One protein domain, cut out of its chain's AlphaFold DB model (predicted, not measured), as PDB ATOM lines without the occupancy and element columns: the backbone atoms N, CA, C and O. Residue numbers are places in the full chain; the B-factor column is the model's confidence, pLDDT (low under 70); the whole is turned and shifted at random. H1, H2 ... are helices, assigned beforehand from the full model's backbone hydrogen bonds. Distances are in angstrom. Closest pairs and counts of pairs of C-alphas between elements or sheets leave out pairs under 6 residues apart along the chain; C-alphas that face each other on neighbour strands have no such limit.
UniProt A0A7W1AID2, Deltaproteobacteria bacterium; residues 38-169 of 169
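AT A GLANCE: This is residues 38 to 169 of the 169 residues of a protein of Deltaproteobacteria bacterium (UniProt A0A7W1AID2). One long helix, H2, is the spine of an elongated body; H1 runs back beside its first half, short H3, H4 and H5 gather along one side, and small H6 crosses its last end. The 132 printed residues include six named helices, H1 to H6 in order, and no named strand: all helix, only just compact, close to loose, radius of gyration of the C-alphas 16.7 A, spans 53 by 32 by 20 A.

HOW THE PARTS SIT: After residues 38 to 66, find H1, residues 67 to 78; it is close to but not clearly touching H2, residues 91 to 114, opposite ways at a shallow tilt of 17 degrees, closest C-alphas Phe 73 and Leu 93, 7.8 A. H3, residues 121 to 127, and H4, residues 132 to 140, are each close but not clearly touching H5, residues 145 to 152, closest C-alphas Phe 127 and Ile 151, 6.9 A, and Val 134 and Asp 147, 6.0 A. H6, residues 162 to 167, touches H2 at residues 110 to 114 alone, about perpendicular at 84 degrees, closest C-alphas Trp 114 and Ala 165, 4.9 A. In H1 to H6 every O i to N i+4 pair is within hydrogen-bond range.

IN THESE COORDINATES: Find C-alpha 91 at (297.911, 261.840, 163.340); H2 runs 33.7 A to C-alpha 114 at (283.507, 239.900, 184.440).

THE WHOLE: The farthest C-alphas, Ala 83 and Arg 158, are 53.0 A apart. The printed part has no cut; the H1 to H2 link is long, and pLDDT is under 70 at residues 168 to 169.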
ATOM      1  N   PRO A  38     281.204 245.706 170.665       93.31
ATOM      2  CA  PRO A  38     282.468 245.061 170.350       93.31
ATOM      3  C   PRO A  38     283.490 245.274 171.470       93.31
ATOM      4  O   PRO A  38     283.630 246.370 172.013       93.31
ATOM      5  N   TRP A  39     284.269 244.240 171.773       93.19
ATOM      6  CA  TRP A  39     285.485 244.328 172.598       93.19
ATOM      7  C   TRP A  39     286.774 244.202 171.771       93.19
ATOM      8  O   TRP A  39     287.876 244.280 172.315       93.19
ATOM      9  N   LYS A  40     286.641 244.022 170.451       92.25
ATOM     10  CA  LYS A  40     287.703 244.111 169.441       92.25
ATOM     11  C   LYS A  40     287.129 244.763 168.184       92.25
ATOM     12  O   LYS A  40     286.015 244.445 167.782       92.25
ATOM     13  N   THR A  41     287.887 245.667 167.581       94.19
ATOM     14  CA  THR A  41     287.600 246.270 166.275       94.19
ATOM     15  C   THR A  41     288.909 246.799 165.692       94.19
ATOM     16  O   THR A  41     289.925 246.830 166.393       94.19
ATOM     17  N   GLN A  42     288.901 247.177 164.419       94.94
ATOM     18  CA  GLN A  42     290.050 247.816 163.787       94.94
ATOM     19  C   GLN A  42     290.310 249.203 164.389       94.94
ATOM     20  O   GLN A  42     289.380 249.916 164.771       94.94
ATOM     21  N   ALA A  43     291.583 249.583 164.462       95.75
ATOM     22  CA  ALA A  43     291.962 250.943 164.808       95.75
ATOM     23  C   ALA A  43     291.610 251.896 163.657       95.75
ATOM     24  O   ALA A  43     291.605 251.498 162.490       95.75
ATOM     25  N   ALA A  44     291.349 253.155 163.993       96.81
ATOM     26  CA  ALA A  44     291.286 254.210 162.998       96.81
ATOM     27  C   ALA A  44     292.668 254.434 162.376       96.81
ATOM     28  O   ALA A  44     293.689 254.312 163.060       96.81
ATOM     29  N   ALA A  45     292.686 254.783 161.092       94.88
ATOM     30  CA  ALA A  45     293.895 255.077 160.336       94.88
ATOM     31  C   ALA A  45     293.670 256.278 159.413       94.88
ATOM     32  O   ALA A  45     292.568 256.486 158.903       94.88
ATOM     33  N   ALA A  46     294.733 257.049 159.191       91.94
ATOM     34  CA  ALA A  46     294.776 258.175 158.262       91.94
ATOM     35  C   ALA A  46     295.581 257.828 156.999       91.94
ATOM     36  O   ALA A  46     296.446 258.579 156.567       91.94
ATOM     37  N   THR A  47     295.332 256.653 156.426       91.56
ATOM     38  CA  THR A  47     295.970 256.195 155.184       91.56
ATOM     39  C   THR A  47     295.046 256.408 153.987       91.56
ATOM     40  O   THR A  47     293.841 256.576 154.153       91.56
ATOM     41  N   ALA A  48     295.602 256.424 152.773       92.31
ATOM     42  CA  ALA A  48     294.815 256.537 151.549       92.31
ATOM     43  C   ALA A  48     294.246 255.163 151.124       92.31
ATOM     44  O   ALA A  48     295.010 254.195 151.069       92.31
ATOM     45  N   PRO A  49     292.952 255.061 150.767       92.69
ATOM     46  CA  PRO A  49     291.919 256.089 150.904       92.69
ATOM     47  C   PRO A  49     291.470 256.255 152.366       92.69
ATOM     48  O   PRO A  49     291.396 255.275 153.106       92.69
ATOM     49  N   LEU A  50     291.090 257.477 152.762       93.12
ATOM     50  CA  LEU A  50     290.471 257.688 154.072       93.12
ATOM     51  C   LEU A  50     289.138 256.943 154.172       93.12
ATOM     52  O   LEU A  50     288.236 257.139 153.357       93.12
ATOM     53  N   VAL A  51     288.990 256.152 155.234       95.06
ATOM     54  CA  VAL A  51     287.745 255.455 155.566       95.06
ATOM     55  C   VAL A  51     287.196 256.036 156.866       95.06
ATOM     56  O   VAL A  51     287.846 255.984 157.908       95.06
ATOM     57  N   GLY A  52     286.002 256.622 156.798       94.00
ATOM     58  CA  GLY A  52     285.296 257.204 157.942       94.00
ATOM     59  C   GLY A  52     284.282 256.255 158.589       94.00
ATOM     60  O   GLY A  52     284.048 255.137 158.129       94.00
ATOM     61  N   GLY A  53     283.639 256.731 159.659       94.31
ATOM     62  CA  GLY A  53     282.555 256.025 160.349       94.31
ATOM     63  C   GLY A  53     282.949 254.640 160.876       94.31
ATOM     64  O   GLY A  53     284.119 254.359 161.135       94.31
ATOM     65  N   TYR A  54     281.962 253.752 161.015       93.62
ATOM     66  CA  TYR A  54     282.167 252.385 161.514       93.62
ATOM     67  C   TYR A  54     283.187 251.591 160.695       93.62
ATOM     68  O   TYR A  54     284.052 250.938 161.273       93.62
ATOM     69  N   ALA A  55     283.121 251.695 159.362       93.50
ATOM     70  CA  ALA A  55     284.030 251.005 158.447       93.50
ATOM     71  C   ALA A  55     285.491 251.450 158.597       93.50
ATOM     72  O   ALA A  55     286.386 250.728 158.175       93.50
ATOM     73  N   GLY A  56     285.728 252.623 159.190       95.50
ATOM     74  CA  GLY A  56     287.050 253.154 159.503       95.50
ATOM     75  C   GLY A  56     287.428 253.076 160.981       95.50
ATOM     76  O   GLY A  56     288.449 253.628 161.363       95.50
ATOM     77  N   GLY A  57     286.623 252.436 161.835       95.94
ATOM     78  CA  GLY A  57     286.867 252.399 163.284       95.94
ATOM     79  C   GLY A  57     286.503 253.691 164.033       95.94
ATOM     80  O   GLY A  57     286.792 253.814 165.222       95.94
ATOM     81  N   TRP A  58     285.829 254.646 163.386       97.00
ATOM     82  CA  TRP A  58     285.438 255.951 163.937       97.00
ATOM     83  C   TRP A  58     284.048 255.916 164.592       97.00
ATOM     84  O   TRP A  58     283.077 256.471 164.073       97.00
ATOM     85  N   PHE A  59     283.935 255.249 165.741       96.88
ATOM     86  CA  PHE A  59     282.688 255.160 166.509       96.88
ATOM     87  C   PHE A  59     282.948 254.956 168.008       96.88
ATOM     88  O   PHE A  59     284.061 254.635 168.426       96.88
ATOM     89  N   HIS A  60     281.910 255.121 168.829       97.44
ATOM     90  CA  HIS A  60     281.938 254.817 170.255       97.44
ATOM     91  C   HIS A  60     281.497 253.361 170.497       97.44
ATOM     92  O   HIS A  60     280.313 253.051 170.351       97.44
ATOM     93  N   PRO A  61     282.374 252.449 170.958       95.94
ATOM     94  CA  PRO A  61     282.045 251.023 171.005       95.94
ATOM     95  C   PRO A  61     281.092 250.623 172.139       95.94
ATOM     96  O   PRO A  61     280.469 249.574 172.046       95.94
ATOM     97  N   VAL A  62     280.973 251.417 173.210       95.44
ATOM     98  CA  VAL A  62     280.032 251.127 174.319       95.44
ATOM     99  C   VAL A  62     278.607 251.621 174.046       95.44
ATOM    100  O   VAL A  62     277.658 250.998 174.499       95.44
ATOM    101  N   THR A  63     278.434 252.740 173.336       93.69
ATOM    102  CA  THR A  63     277.110 253.343 173.096       93.69
ATOM    103  C   THR A  63     276.587 253.098 171.685       93.69
ATOM    104  O   THR A  63     275.406 253.302 171.435       93.69
ATOM    105  N   GLY A  64     277.457 252.710 170.747       92.88
ATOM    106  CA  GLY A  64     277.115 252.662 169.328       92.88
ATOM    107  C   GLY A  64     276.900 254.049 168.710       92.88
ATOM    108  O   GLY A  64     276.274 254.173 167.665       92.88
ATOM    109  N   TYR A  65     277.371 255.123 169.348       93.56
ATOM    110  CA  TYR A  65     277.240 256.465 168.782       93.56
ATOM    111  C   TYR A  65     278.403 256.757 167.841       93.56
ATOM    112  O   TYR A  65     279.561 256.517 168.176       93.56
ATOM    113  N   SER A  66     278.103 257.316 166.673       93.94
ATOM    114  CA  SER A  66     279.108 257.729 165.687       93.94
ATOM    115  C   SER A  66     279.103 259.230 165.424       93.94
ATOM    116  O   SER A  66     280.134 259.768 165.038       93.94
ATOM    117  N   PHE A  67     277.989 259.924 165.674       94.81
ATOM    118  CA  PHE A  67     277.817 261.328 165.298       94.81
ATOM    119  C   PHE A  67     278.918 262.280 165.807       94.81
ATOM    120  O   PHE A  67     279.544 262.924 164.967       94.81
ATOM    121  N   PRO A  68     279.234 262.366 167.119       95.12
ATOM    122  CA  PRO A  68     280.273 263.293 167.580       95.12
ATOM    123  C   PRO A  68     281.658 262.946 167.012       95.12
ATOM    124  O   PRO A  68     282.445 263.840 166.713       95.12
ATOM    125  N   ILE A  69     281.944 261.658 166.796       97.44
ATOM    126  CA  ILE A  69     283.199 261.206 166.185       97.44
ATOM    127  C   ILE A  69     283.249 261.608 164.706       97.44
ATOM    128  O   ILE A  69     284.247 262.168 164.258       97.44
ATOM    129  N   ALA A  70     282.167 261.374 163.963       96.44
ATOM    130  CA  ALA A  70     282.053 261.731 162.554       96.44
ATOM    131  C   ALA A  70     282.166 263.246 162.343       96.44
ATOM    132  O   ALA A  70     282.871 263.679 161.435       96.44
ATOM    133  N   ALA A  71     281.544 264.049 163.211       96.81
ATOM    134  CA  ALA A  71     281.636 265.504 163.167       96.81
ATOM    135  C   ALA A  71     283.078 265.993 163.385       96.81
ATOM    136  O   ALA A  71     283.569 266.800 162.599       96.81
ATOM    137  N   ARG A  72     283.790 265.469 164.396       96.75
ATOM    138  CA  ARG A  72     285.212 265.798 164.620       96.75
ATOM    139  C   ARG A  72     286.097 265.382 163.451       96.75
ATOM    140  O   ARG A  72     286.961 266.151 163.038       96.75
ATOM    141  N   PHE A  73     285.873 264.185 162.915       96.50
ATOM    142  CA  PHE A  73     286.619 263.675 161.768       96.50
ATOM    143  C   PHE A  73     286.417 264.558 160.531       96.50
ATOM    144  O   PHE A  73     287.392 265.015 159.939       96.50
ATOM    145  N   ALA A  74     285.165 264.888 160.200       96.12
ATOM    146  CA  ALA A  74     284.836 265.780 159.092       96.12
ATOM    147  C   ALA A  74     285.418 267.190 159.287       96.12
ATOM    148  O   ALA A  74     286.010 267.738 158.360       96.12
ATOM    149  N   ALA A  75     285.310 267.753 160.495       97.19
ATOM    150  CA  ALA A  75     285.872 269.062 160.813       97.19
ATOM    151  C   ALA A  75     287.397 269.085 160.648       97.19
ATOM    152  O   ALA A  75     287.942 270.039 160.094       97.19
ATOM    153  N   ARG A  76     288.094 268.022 161.073       96.50
ATOM    154  CA  ARG A  76     289.546 267.938 160.907       96.50
ATOM    155  C   ARG A  76     289.943 267.838 159.438       96.50
ATOM    156  O   ARG A  76     290.828 268.583 159.027       96.50
ATOM    157  N   ILE A  77     289.275 266.998 158.646       95.44
ATOM    158  CA  ILE A  77     289.529 266.898 157.198       95.44
ATOM    159  C   ILE A  77     289.312 268.256 156.519       95.44
ATOM    160  O   ILE A  77     290.163 268.698 155.756       95.44
ATOM    161  N   ALA A  78     288.216 268.948 156.838       96.75
ATOM    162  CA  ALA A  78     287.897 270.252 156.257       96.75
ATOM    163  C   ALA A  78     288.891 271.364 156.650       96.75
ATOM    164  O   ALA A  78     288.963 272.385 155.973       96.75
ATOM    165  N   SER A  79     289.656 271.179 157.732       96.50
ATOM    166  CA  SER A  79     290.644 272.156 158.212       96.50
ATOM    167  C   SER A  79     292.000 272.099 157.496       96.50
ATOM    168  O   SER A  79     292.869 272.916 157.796       96.50
ATOM    169  N   VAL A  80     292.209 271.140 156.587       95.38
ATOM    170  CA  VAL A  80     293.514 270.861 155.967       95.38
ATOM    171  C   VAL A  80     293.374 270.826 154.439       95.38
ATOM    172  O   VAL A  80     292.417 270.238 153.933       95.38
ATOM    173  N   PRO A  81     294.314 271.406 153.668       95.00
ATOM    174  CA  PRO A  81     294.334 271.241 152.217       95.00
ATOM    175  C   PRO A  81     294.434 269.763 151.822       95.00
ATOM    176  O   PRO A  81     295.244 269.024 152.374       95.00
ATOM    177  N   ALA A  82     293.676 269.339 150.807       91.38
ATOM    178  CA  ALA A  82     293.625 267.933 150.389       91.38
ATOM    179  C   ALA A  82     295.008 267.326 150.071       91.38
ATOM    180  O   ALA A  82     295.243 266.158 150.367       91.38
ATOM    181  N   ALA A  83     295.935 268.122 149.526       91.94
ATOM    182  CA  ALA A  83     297.303 267.692 149.229       91.94
ATOM    183  C   ALA A  83     298.114 267.311 150.484       91.94
ATOM    184  O   ALA A  83     298.966 266.438 150.403       91.94
ATOM    185  N   GLN A  84     297.812 267.913 151.637       92.88
ATOM    186  CA  GLN A  84     298.542 267.725 152.900       92.88
ATOM    187  C   GLN A  84     297.852 266.727 153.840       92.88
ATOM    188  O   GLN A  84     298.303 266.487 154.959       92.88
ATOM    189  N   LEU A  85     296.728 266.142 153.420       90.75
ATOM    190  CA  LEU A  85     295.877 265.327 154.288       90.75
ATOM    191  C   LEU A  85     296.594 264.082 154.832       90.75
ATOM    192  O   LEU A  85     296.345 263.673 155.964       90.75
ATOM    193  N   TYR A  86     297.501 263.517 154.032       92.88
ATOM    194  CA  TYR A  86     298.309 262.345 154.377       92.88
ATOM    195  C   TYR A  86     299.726 262.709 154.850       92.88
ATOM    196  O   TYR A  86     300.547 261.822 155.062       92.88
ATOM    197  N   GLU A  87     300.018 263.997 155.048       93.69
ATOM    198  CA  GLU A  87     301.298 264.502 155.566       93.69
ATOM    199  C   GLU A  87     301.244 264.667 157.099       93.69
ATOM    200  O   GLU A  87     301.690 265.663 157.662       93.69
ATOM    201  N   GLY A  88     300.619 263.705 157.785       92.62
ATOM    202  CA  GLY A  88     300.504 263.671 159.249       92.62
ATOM    203  C   GLY A  88     299.447 264.602 159.852       92.62
ATOM    204  O   GLY A  88     299.268 264.664 161.069       92.62
ATOM    205  N   ALA A  89     298.670 265.308 159.026       93.62
ATOM    206  CA  ALA A  89     297.672 266.258 159.511       93.62
ATOM    207  C   ALA A  89     296.565 265.612 160.375       93.62
ATOM    208  O   ALA A  89     295.898 266.299 161.151       93.62
ATOM    209  N   LEU A  90     296.356 264.301 160.269       95.75
ATOM    210  CA  LEU A  90     295.348 263.565 161.036       95.75
ATOM    211  C   LEU A  90     295.924 262.767 162.214       95.75
ATOM    212  O   LEU A  90     295.138 262.177 162.956       95.75
ATOM    213  N   ASP A  91     297.243 262.760 162.412       95.69
ATOM    214  CA  ASP A  91     297.911 261.840 163.340       95.69
ATOM    215  C   ASP A  91     297.422 262.021 164.778       95.69
ATOM    216  O   ASP A  91     296.946 261.069 165.390       95.69
ATOM    217  N   GLU A  92     297.396 263.258 165.282       96.56
ATOM    218  CA  GLU A  92     296.906 263.558 166.634       96.56
ATOM    219  C   GLU A  92     295.446 263.112 166.839       96.56
ATOM    220  O   GLU A  92     295.082 262.576 167.892       96.56
ATOM    221  N   LEU A  93     294.596 263.295 165.820       97.00
ATOM    222  CA  LEU A  93     293.196 262.873 165.875       97.00
ATOM    223  C   LEU A  93     293.091 261.344 165.928       97.00
ATOM    224  O   LEU A  93     292.312 260.814 166.722       97.00
ATOM    225  N   VAL A  94     293.868 260.642 165.099       97.75
ATOM    226  CA  VAL A  94     293.922 259.175 165.057       97.75
ATOM    227  C   VAL A  94     294.441 258.617 166.380       97.75
ATOM    228  O   VAL A  94     293.814 257.725 166.951       97.75
ATOM    229  N   GLU A  95     295.543 259.148 166.902       97.94
ATOM    230  CA  GLU A  95     296.137 258.727 168.172       97.94
ATOM    231  C   GLU A  95     295.174 258.942 169.341       97.94
ATOM    232  O   GLU A  95     294.915 258.023 170.132       97.94
ATOM    233  N   THR A  96     294.576 260.133 169.415       97.81
ATOM    234  CA  THR A  96     293.592 260.468 170.446       97.81
ATOM    235  C   THR A  96     292.396 259.529 170.364       97.81
ATOM    236  O   THR A  96     292.026 258.915 171.369       97.81
ATOM    237  N   HIS A  97     291.816 259.351 169.173       98.19
ATOM    238  CA  HIS A  97     290.673 258.461 168.971       98.19
ATOM    239  C   HIS A  97     291.010 257.015 169.337       98.19
ATOM    240  O   HIS A  97     290.273 256.396 170.101       98.19
ATOM    241  N   ASN A  98     292.149 256.487 168.887       98.19
ATOM    242  CA  ASN A  98     292.560 255.111 169.167       98.19
ATOM    243  C   ASN A  98     292.845 254.869 170.658       98.19
ATOM    244  O   ASN A  98     292.517 253.802 171.186       98.19
ATOM    245  N   SER A  99     293.365 255.867 171.381       98.12
ATOM    246  CA  SER A  99     293.479 255.814 172.845       98.12
ATOM    247  C   SER A  99     292.110 255.692 173.521       98.12
ATOM    248  O   SER A  99     291.943 254.896 174.454       98.12
ATOM    249  N   GLN A 100     291.119 256.469 173.071       98.19
ATOM    250  CA  GLN A 100     289.751 256.416 173.602       98.19
ATOM    251  C   GLN A 100     289.051 255.103 173.238       98.19
ATOM    252  O   GLN A 100     288.486 254.441 174.114       98.19
ATOM    253  N   LEU A 101     289.163 254.682 171.978       97.88
ATOM    254  CA  LEU A 101     288.649 253.422 171.454       97.88
ATOM    255  C   LEU A 101     289.180 252.245 172.275       97.88
ATOM    256  O   LEU A 101     288.397 251.452 172.794       97.88
ATOM    257  N   GLY A 102     290.497 252.170 172.488       97.81
ATOM    258  CA  GLY A 102     291.118 251.104 173.272       97.81
ATOM    259  C   GLY A 102     290.612 251.039 174.715       97.81
ATOM    260  O   GLY A 102     290.407 249.949 175.251       97.81
ATOM    261  N   PHE A 103     290.376 252.187 175.356       97.94
ATOM    262  CA  PHE A 103     289.763 252.221 176.687       97.94
ATOM    263  C   PHE A 103     288.322 251.700 176.670       97.94
ATOM    264  O   PHE A 103     287.961 250.851 177.485       97.94
ATOM    265  N   ALA A 104     287.519 252.160 175.716       97.38
ATOM    266  CA  ALA A 104     286.115 251.796 175.596       97.38
ATOM    267  C   ALA A 104     285.921 250.301 175.246       97.38
ATOM    268  O   ALA A 104     285.073 249.634 175.838       97.38
ATOM    269  N   LEU A 105     286.771 249.728 174.385       97.44
ATOM    270  CA  LEU A 105     286.793 248.284 174.101       97.44
ATOM    271  C   LEU A 105     287.128 247.454 175.349       97.44
ATOM    272  O   LEU A 105     286.534 246.397 175.565       97.44
ATOM    273  N   ARG A 106     288.046 247.932 176.205       96.19
ATOM    274  CA  ARG A 106     288.343 247.275 177.490       96.19
ATOM    275  C   ARG A 106     287.147 247.307 178.437       96.19
ATOM    276  O   ARG A 106     286.905 246.301 179.097       96.19
ATOM    277  N   LEU A 107     286.385 248.403 178.477       95.31
ATOM    278  CA  LEU A 107     285.153 248.463 179.271       95.31
ATOM    279  C   LEU A 107     284.131 247.423 178.805       95.31
ATOM    280  O   LEU A 107     283.598 246.701 179.643       95.31
ATOM    281  N   ASN A 108     283.918 247.286 177.492       95.38
ATOM    282  CA  ASN A 108     283.064 246.228 176.946       95.38
ATOM    283  C   ASN A 108     283.595 244.841 177.329       95.38
ATOM    284  O   ASN A 108     282.845 244.017 177.844       95.38
ATOM    285  N   LYS A 109     284.904 244.597 177.180       94.00
ATOM    286  CA  LYS A 109     285.522 243.327 177.591       94.00
ATOM    287  C   LYS A 109     285.234 243.015 179.067       94.00
ATOM    288  O   LYS A 109     284.815 241.909 179.391       94.00
ATOM    289  N   MET A 110     285.423 243.983 179.963       92.06
ATOM    290  CA  MET A 110     285.125 243.816 181.390       92.06
ATOM    291  C   MET A 110     283.633 243.557 181.628       92.06
ATOM    292  O   MET A 110     283.291 242.635 182.359       92.06
ATOM    293  N   LEU A 111     282.744 244.331 181.001       92.38
ATOM    294  CA  LEU A 111     281.295 244.191 181.160       92.38
ATOM    295  C   LEU A 111     280.817 242.777 180.812       92.38
ATOM    296  O   LEU A 111     280.028 242.197 181.553       92.38
ATOM    297  N   PHE A 112     281.299 242.224 179.700       91.19
ATOM    298  CA  PHE A 112     280.839 240.932 179.204       91.19
ATOM    299  C   PHE A 112     281.511 239.743 179.888       91.19
ATOM    300  O   PHE A 112     280.834 238.763 180.185       91.19
ATOM    301  N   HIS A 113     282.806 239.836 180.202       90.75
ATOM    302  CA  HIS A 113     283.546 238.710 180.777       90.75
ATOM    303  C   HIS A 113     283.578 238.689 182.307       90.75
ATOM    304  O   HIS A 113     283.835 237.644 182.894       90.75
ATOM    305  N   TRP A 114     283.380 239.826 182.978       91.38
ATOM    306  CA  TRP A 114     283.507 239.900 184.440       91.38
ATOM    307  C   TRP A 114     282.149 239.903 185.147       91.38
ATOM    308  O   TRP A 114     282.107 239.795 186.372       91.38
ATOM    309  N   PHE A 115     281.052 240.022 184.394       90.50
ATOM    310  CA  PHE A 115     279.690 240.057 184.915       90.50
ATOM    311  C   PHE A 115     278.789 239.116 184.115       90.50
ATOM    312  O   PHE A 115     278.727 239.191 182.884       90.50
ATOM    313  N   ARG A 116     278.029 238.281 184.831       89.69
ATOM    314  CA  ARG A 116     276.933 237.504 184.236       89.69
ATOM    315  C   ARG A 116     275.880 238.450 183.641       89.69
ATOM    316  O   ARG A 116     275.704 239.540 184.203       89.69
ATOM    317  N   PRO A 117     275.171 238.065 182.562       89.75
ATOM    318  CA  PRO A 117     274.176 238.917 181.908       89.75
ATOM    319  C   PRO A 117     273.198 239.584 182.884       89.75
ATOM    320  O   PRO A 117     272.994 240.796 182.810       89.75
ATOM    321  N   GLU A 118     272.703 238.827 183.863       88.94
ATOM    322  CA  GLU A 118     271.738 239.274 184.882       88.94
ATOM    323  C   GLU A 118     272.275 240.380 185.813       88.94
ATOM    324  O   GLU A 118     271.503 241.084 186.458       88.94
ATOM    325  N   HIS A 119     273.596 240.562 185.907       90.69
ATOM    326  CA  HIS A 119     274.230 241.548 186.793       90.69
ATOM    327  C   HIS A 119     274.777 242.778 186.065       90.69
ATOM    328  O   HIS A 119     275.130 243.769 186.711       90.69
ATOM    329  N   ARG A 120     274.833 242.764 184.729       91.81
ATOM    330  CA  ARG A 120     275.426 243.855 183.934       91.81
ATOM    331  C   ARG A 120     274.726 245.197 184.140       91.81
ATOM    332  O   ARG A 120     275.385 246.236 184.110       91.81
ATOM    333  N   PHE A 121     273.428 245.199 184.447       90.38
ATOM    334  CA  PHE A 121     272.693 246.434 184.729       90.38
ATOM    335  C   PHE A 121     273.242 247.196 185.950       90.38
ATOM    336  O   PHE A 121     273.163 248.423 185.989       90.38
ATOM    337  N   HIS A 122     273.869 246.517 186.920       91.62
ATOM    338  CA  HIS A 122     274.513 247.184 188.057       91.62
ATOM    339  C   HIS A 122     275.717 248.034 187.640       91.62
ATOM    340  O   HIS A 122     276.023 249.032 188.299       91.62
ATOM    341  N   VAL A 123     276.392 247.662 186.547       92.19
ATOM    342  CA  VAL A 123     277.476 248.460 185.963       92.19
ATOM    343  C   VAL A 123     276.912 249.777 185.435       92.19
ATOM    344  O   VAL A 123     277.421 250.840 185.787       92.19
ATOM    345  N   LEU A 124     275.808 249.716 184.682       91.62
ATOM    346  CA  LEU A 124     275.117 250.898 184.156       91.62
ATOM    347  C   LEU A 124     274.564 251.774 185.287       91.62
ATOM    348  O   LEU A 124     274.795 252.980 185.309       91.62
ATOM    349  N   GLN A 125     273.915 251.172 186.285       92.75
ATOM    350  CA  GLN A 125     273.377 251.888 187.444       92.75
ATOM    351  C   GLN A 125     274.464 252.660 188.205       92.75
ATOM    352  O   GLN A 125     274.227 253.771 188.675       92.75
ATOM    353  N   ARG A 126     275.663 252.080 188.348       92.88
ATOM    354  CA  ARG A 126     276.815 252.778 188.929       92.88
ATOM    355  C   ARG A 126     277.299 253.898 188.013       92.88
ATOM    356  O   ARG A 126     277.569 254.987 188.508       92.88
ATOM    357  N   PHE A 127     277.435 253.629 186.717       94.44
ATOM    358  CA  PHE A 127     277.926 254.599 185.741       94.44
ATOM    359  C   PHE A 127     277.083 255.884 185.744       94.44
ATOM    360  O   PHE A 127     277.641 256.973 185.834       94.44
ATOM    361  N   TYR A 128     275.753 255.767 185.787       94.50
ATOM    362  CA  TYR A 128     274.847 256.924 185.838       94.50
ATOM    363  C   TYR A 128     274.814 257.669 187.184       94.50
ATOM    364  O   TYR A 128     274.080 258.640 187.330       94.50
ATOM    365  N   ARG A 129     275.618 257.256 188.171       94.69
ATOM    366  CA  ARG A 129     275.862 258.028 189.404       94.69
ATOM    367  C   ARG A 129     277.111 258.906 189.321       94.69
ATOM    368  O   ARG A 129     277.409 259.621 190.275       94.69
ATOM    369  N   LEU A 130     277.879 258.817 188.233       95.69
ATOM    370  CA  LEU A 130     279.024 259.695 188.003       95.69
ATOM    371  C   LEU A 130     278.555 261.140 187.760       95.69
ATOM    372  O   LEU A 130     277.419 261.350 187.334       95.69
ATOM    373  N   PRO A 131     279.418 262.149 187.988       96.56
ATOM    374  CA  PRO A 131     279.076 263.530 187.671       96.56
ATOM    375  C   PRO A 131     278.683 263.679 186.198       96.56
ATOM    376  O   PRO A 131     279.341 263.115 185.322       96.56
ATOM    377  N   GLU A 132     277.670 264.497 185.917       97.62
ATOM    378  CA  GLU A 132     277.125 264.682 184.565       97.62
ATOM    379  C   GLU A 132     278.211 265.032 183.533       97.62
ATOM    380  O   GLU A 132     278.227 264.497 182.429       97.62
ATOM    381  N   ALA A 133     279.187 265.861 183.909       97.75
ATOM    382  CA  ALA A 133     280.293 266.230 183.028       97.75
ATOM    383  C   ALA A 133     281.148 265.023 182.586       97.75
ATOM    384  O   ALA A 133     281.653 265.008 181.464       97.75
ATOM    385  N   VAL A 134     281.302 264.009 183.447       97.81
ATOM    386  CA  VAL A 134     281.999 262.752 183.121       97.81
ATOM    387  C   VAL A 134     281.170 261.944 182.128       97.81
ATOM    388  O   VAL A 134     281.704 261.473 181.128       97.81
ATOM    389  N   ILE A 135     279.863 261.828 182.378       97.25
ATOM    390  CA  ILE A 135     278.926 261.112 181.505       97.25
ATOM    391  C   ILE A 135     278.888 261.773 180.121       97.25
ATOM    392  O   ILE A 135     279.019 261.092 179.110       97.25
ATOM    393  N   ARG A 136     278.817 263.105 180.048       97.19
ATOM    394  CA  ARG A 136     278.837 263.850 178.781       97.19
ATOM    395  C   ARG A 136     280.097 263.561 177.962       97.19
ATOM    396  O   ARG A 136     279.997 263.232 176.783       97.19
ATOM    397  N   ARG A 137     281.277 263.631 178.590       97.81
ATOM    398  CA  ARG A 137     282.553 263.305 177.929       97.81
ATOM    399  C   ARG A 137     282.648 261.839 177.527       97.81
ATOM    400  O   ARG A 137     283.229 261.541 176.490       97.81
ATOM    401  N   PHE A 138     282.060 260.936 178.311       97.75
ATOM    402  CA  PHE A 138     281.934 259.535 177.928       97.75
ATOM    403  C   PHE A 138     281.164 259.407 176.616       97.75
ATOM    404  O   PHE A 138     281.726 258.917 175.649       97.75
ATOM    405  N   TYR A 139     279.944 259.944 176.535       96.94
ATOM    406  CA  TYR A 139     279.131 259.895 175.313       96.94
ATOM    407  C   TYR A 139     279.796 260.568 174.103       96.94
ATOM    408  O   TYR A 139     279.595 260.124 172.972       96.94
ATOM    409  N   ALA A 140     280.617 261.597 174.326       97.06
ATOM    410  CA  ALA A 140     281.413 262.244 173.282       97.06
ATOM    411  C   ALA A 140     282.676 261.456 172.870       97.06
ATOM    412  O   ALA A 140     283.307 261.806 171.870       97.06
ATOM    413  N   LEU A 141     283.049 260.398 173.601       97.75
ATOM    414  CA  LEU A 141     284.320 259.675 173.482       97.75
ATOM    415  C   LEU A 141     285.547 260.586 173.718       97.75
ATOM    416  O   LEU A 141     286.563 260.478 173.041       97.75
ATOM    417  N   GLU A 142     285.456 261.495 174.689       97.25
ATOM    418  CA  GLU A 142     286.473 262.508 175.029       97.25
ATOM    419  C   GLU A 142     286.871 262.427 176.511       97.25
ATOM    420  O   GLU A 142     286.978 263.423 177.227       97.25
ATOM    421  N   LEU A 143     287.044 261.207 177.020       98.00
ATOM    422  CA  LEU A 143     287.375 260.995 178.428       98.00
ATOM    423  C   LEU A 143     288.788 261.477 178.748       98.00
ATOM    424  O   LEU A 143     289.756 261.099 178.086       98.00
ATOM    425  N   THR A 144     288.923 262.211 179.848       97.75
ATOM    426  CA  THR A 144     290.233 262.502 180.440       97.75
ATOM    427  C   THR A 144     290.770 261.283 181.198       97.75
ATOM    428  O   THR A 144     290.023 260.363 181.546       97.75
ATOM    429  N   ALA A 145     292.061 261.283 181.535       96.62
ATOM    430  CA  ALA A 145     292.641 260.243 182.390       96.62
ATOM    431  C   ALA A 145     291.917 260.134 183.748       96.62
ATOM    432  O   ALA A 145     291.664 259.032 184.237       96.62
ATOM    433  N   LEU A 146     291.510 261.271 184.320       96.69
ATOM    434  CA  LEU A 146     290.771 261.315 185.577       96.69
ATOM    435  C   LEU A 146     289.355 260.733 185.439       96.69
ATOM    436  O   LEU A 146     288.867 260.076 186.355       96.69
ATOM    437  N   ASP A 147     288.701 260.921 184.294       97.31
ATOM    438  CA  ASP A 147     287.394 260.312 184.029       97.31
ATOM    439  C   ASP A 147     287.498 258.796 183.905       97.31
ATOM    440  O   ASP A 147     286.725 258.070 184.531       97.31
ATOM    441  N   ARG A 148     288.500 258.317 183.158       96.75
ATOM    442  CA  ARG A 148     288.808 256.885 183.043       96.75
ATOM    443  C   ARG A 148     289.034 256.267 184.421       96.75
ATOM    444  O   ARG A 148     288.477 255.211 184.724       96.75
ATOM    445  N   ALA A 149     289.793 256.959 185.271       94.31
ATOM    446  CA  ALA A 149     290.020 256.559 186.650       94.31
ATOM    447  C   ALA A 149     288.709 256.509 187.450       94.31
ATOM    448  O   ALA A 149     288.433 255.492 188.070       94.31
ATOM    449  N   ARG A 150     287.851 257.535 187.389       93.44
ATOM    450  CA  ARG A 150     286.549 257.548 188.093       93.44
ATOM    451  C   ARG A 150     285.603 256.427 187.663       93.44
ATOM    452  O   ARG A 150     284.852 255.919 188.490       93.44
ATOM    453  N   ILE A 151     285.631 256.044 186.387       92.81
ATOM    454  CA  ILE A 151     284.801 254.950 185.864       92.81
ATOM    455  C   ILE A 151     285.225 253.608 186.482       92.81
ATOM    456  O   ILE A 151     284.370 252.806 186.862       92.81
ATOM    457  N   ILE A 152     286.534 253.375 186.615       88.19
ATOM    458  CA  ILE A 152     287.094 252.096 187.079       88.19
ATOM    459  C   ILE A 152     287.215 252.033 188.608       88.19
ATOM    460  O   ILE A 152     286.888 251.018 189.219       88.19
ATOM    461  N   ILE A 153     287.701 253.104 189.234       79.81
ATOM    462  CA  ILE A 153     288.104 253.137 190.641       79.81
ATOM    463  C   ILE A 153     286.886 253.283 191.554       79.81
ATOM    464  O   ILE A 153     285.959 254.054 191.305       79.81
ATOM    465  N   GLY A 154     286.909 252.544 192.661       72.56
ATOM    466  CA  GLY A 154     285.912 252.569 193.726       72.56
ATOM    467  C   GLY A 154     285.279 251.198 193.942       72.56
ATOM    468  O   GLY A 154     285.745 250.191 193.416       72.56
ATOM    469  N   ARG A 155     284.203 251.149 194.734       72.56
ATOM    470  CA  ARG A 155     283.544 249.878 195.073       72.56
ATOM    471  C   ARG A 155     283.047 249.175 193.804       72.56
ATOM    472  O   ARG A 155     282.218 249.769 193.124       72.56
ATOM    473  N   PRO A 156     283.474 247.951 193.476       77.69
ATOM    474  CA  PRO A 156     283.060 247.314 192.232       77.69
ATOM    475  C   PRO A 156     281.530 247.153 192.165       77.69
ATOM    476  O   PRO A 156     280.882 247.015 193.212       77.69
ATOM    477  N   PRO A 157     280.928 247.188 190.960       81.69
ATOM    478  CA  PRO A 157     279.515 246.874 190.793       81.69
ATOM    479  C   PRO A 157     279.196 245.492 191.372       81.69
ATOM    480  O   PRO A 157     280.038 244.589 191.373       81.69
ATOM    481  N   ARG A 158     277.968 245.320 191.869       83.69
ATOM    482  CA  ARG A 158     277.499 244.005 192.323       83.69
ATOM    483  C   ARG A 158     277.593 243.006 191.163       83.69
ATOM    484  O   ARG A 158     277.298 243.362 190.028       83.69
ATOM    485  N   GLY A 159     278.006 241.776 191.465       80.06
ATOM    486  CA  GLY A 159     278.156 240.710 190.469       80.06
ATOM    487  C   GLY A 159     279.516 240.654 189.764       80.06
ATOM    488  O   GLY A 159     279.655 239.868 188.830       80.06
ATOM    489  N   LEU A 160     280.510 241.445 190.196       84.81
ATOM    490  CA  LEU A 160     281.888 241.314 189.709       84.81
ATOM    491  C   LEU A 160     282.451 239.926 190.061       84.81
ATOM    492  O   LEU A 160     282.511 239.566 191.237       84.81
ATOM    493  N   SER A 161     282.931 239.191 189.057       85.12
ATOM    494  CA  SER A 161     283.568 237.881 189.218       85.12
ATOM    495  C   SER A 161     284.953 237.847 188.570       85.12
ATOM    496  O   SER A 161     285.093 237.792 187.349       85.12
ATOM    497  N   LEU A 162     286.003 237.825 189.400       79.06
ATOM    498  CA  LEU A 162     287.388 237.650 188.933       79.06
ATOM    499  C   LEU A 162     287.645 236.241 188.386       79.06
ATOM    500  O   LEU A 162     288.509 236.058 187.536       79.06
ATOM    501  N   ARG A 163     286.876 235.247 188.838       77.44
ATOM    502  CA  ARG A 163     286.937 233.889 188.293       77.44
ATOM    503  C   ARG A 163     286.436 233.854 186.848       77.44
ATOM    504  O   ARG A 163     287.143 233.345 185.987       77.44
ATOM    505  N   ALA A 164     285.292 234.486 186.575       75.88
ATOM    506  CA  ALA A 164     284.779 234.621 185.209       75.88
ATOM    507  C   ALA A 164     285.770 235.386 184.308       75.88
ATOM    508  O   ALA A 164     285.992 235.016 183.160       75.88
ATOM    509  N   ALA A 165     286.452 236.396 184.863       74.06
ATOM    510  CA  ALA A 165     287.503 237.126 184.160       74.06
ATOM    511  C   ALA A 165     288.707 236.254 183.748       74.06
ATOM    512  O   ALA A 165     289.332 236.534 182.724       74.06
ATOM    513  N   LEU A 166     289.057 235.244 184.550       72.00
ATOM    514  CA  LEU A 166     290.171 234.324 184.288       72.00
ATOM    515  C   LEU A 166     289.793 233.226 183.290       72.00
ATOM    516  O   LEU A 166     290.618 232.872 182.455       72.00
ATOM    517  N   GLU A 167     288.555 232.734 183.349       72.94
ATOM    518  CA  GLU A 167     288.009 231.727 182.423       72.94
ATOM    519  C   GLU A 167     287.797 232.289 181.000       72.94
ATOM    520  O   GLU A 167     287.719 231.539 180.035       72.94
ATOM    521  N   ALA A 168     287.758 233.616 180.860       62.34
ATOM    522  CA  ALA A 168     287.592 234.346 179.604       62.34
ATOM    523  C   ALA A 168     288.905 234.707 178.863       62.34
ATOM    524  O   ALA A 168     288.877 235.552 177.957       62.34
ATOM    525  N   ARG A 169     290.056 234.177 179.299       54.12
ATOM    526  CA  ARG A 169     291.370 234.476 178.703       54.12
ATOM    527  C   ARG A 169     291.622 233.739 177.397       54.12
ATOM    528  O   ARG A 169     291.359 232.523 177.346       54.12
TER     529      ARG A 169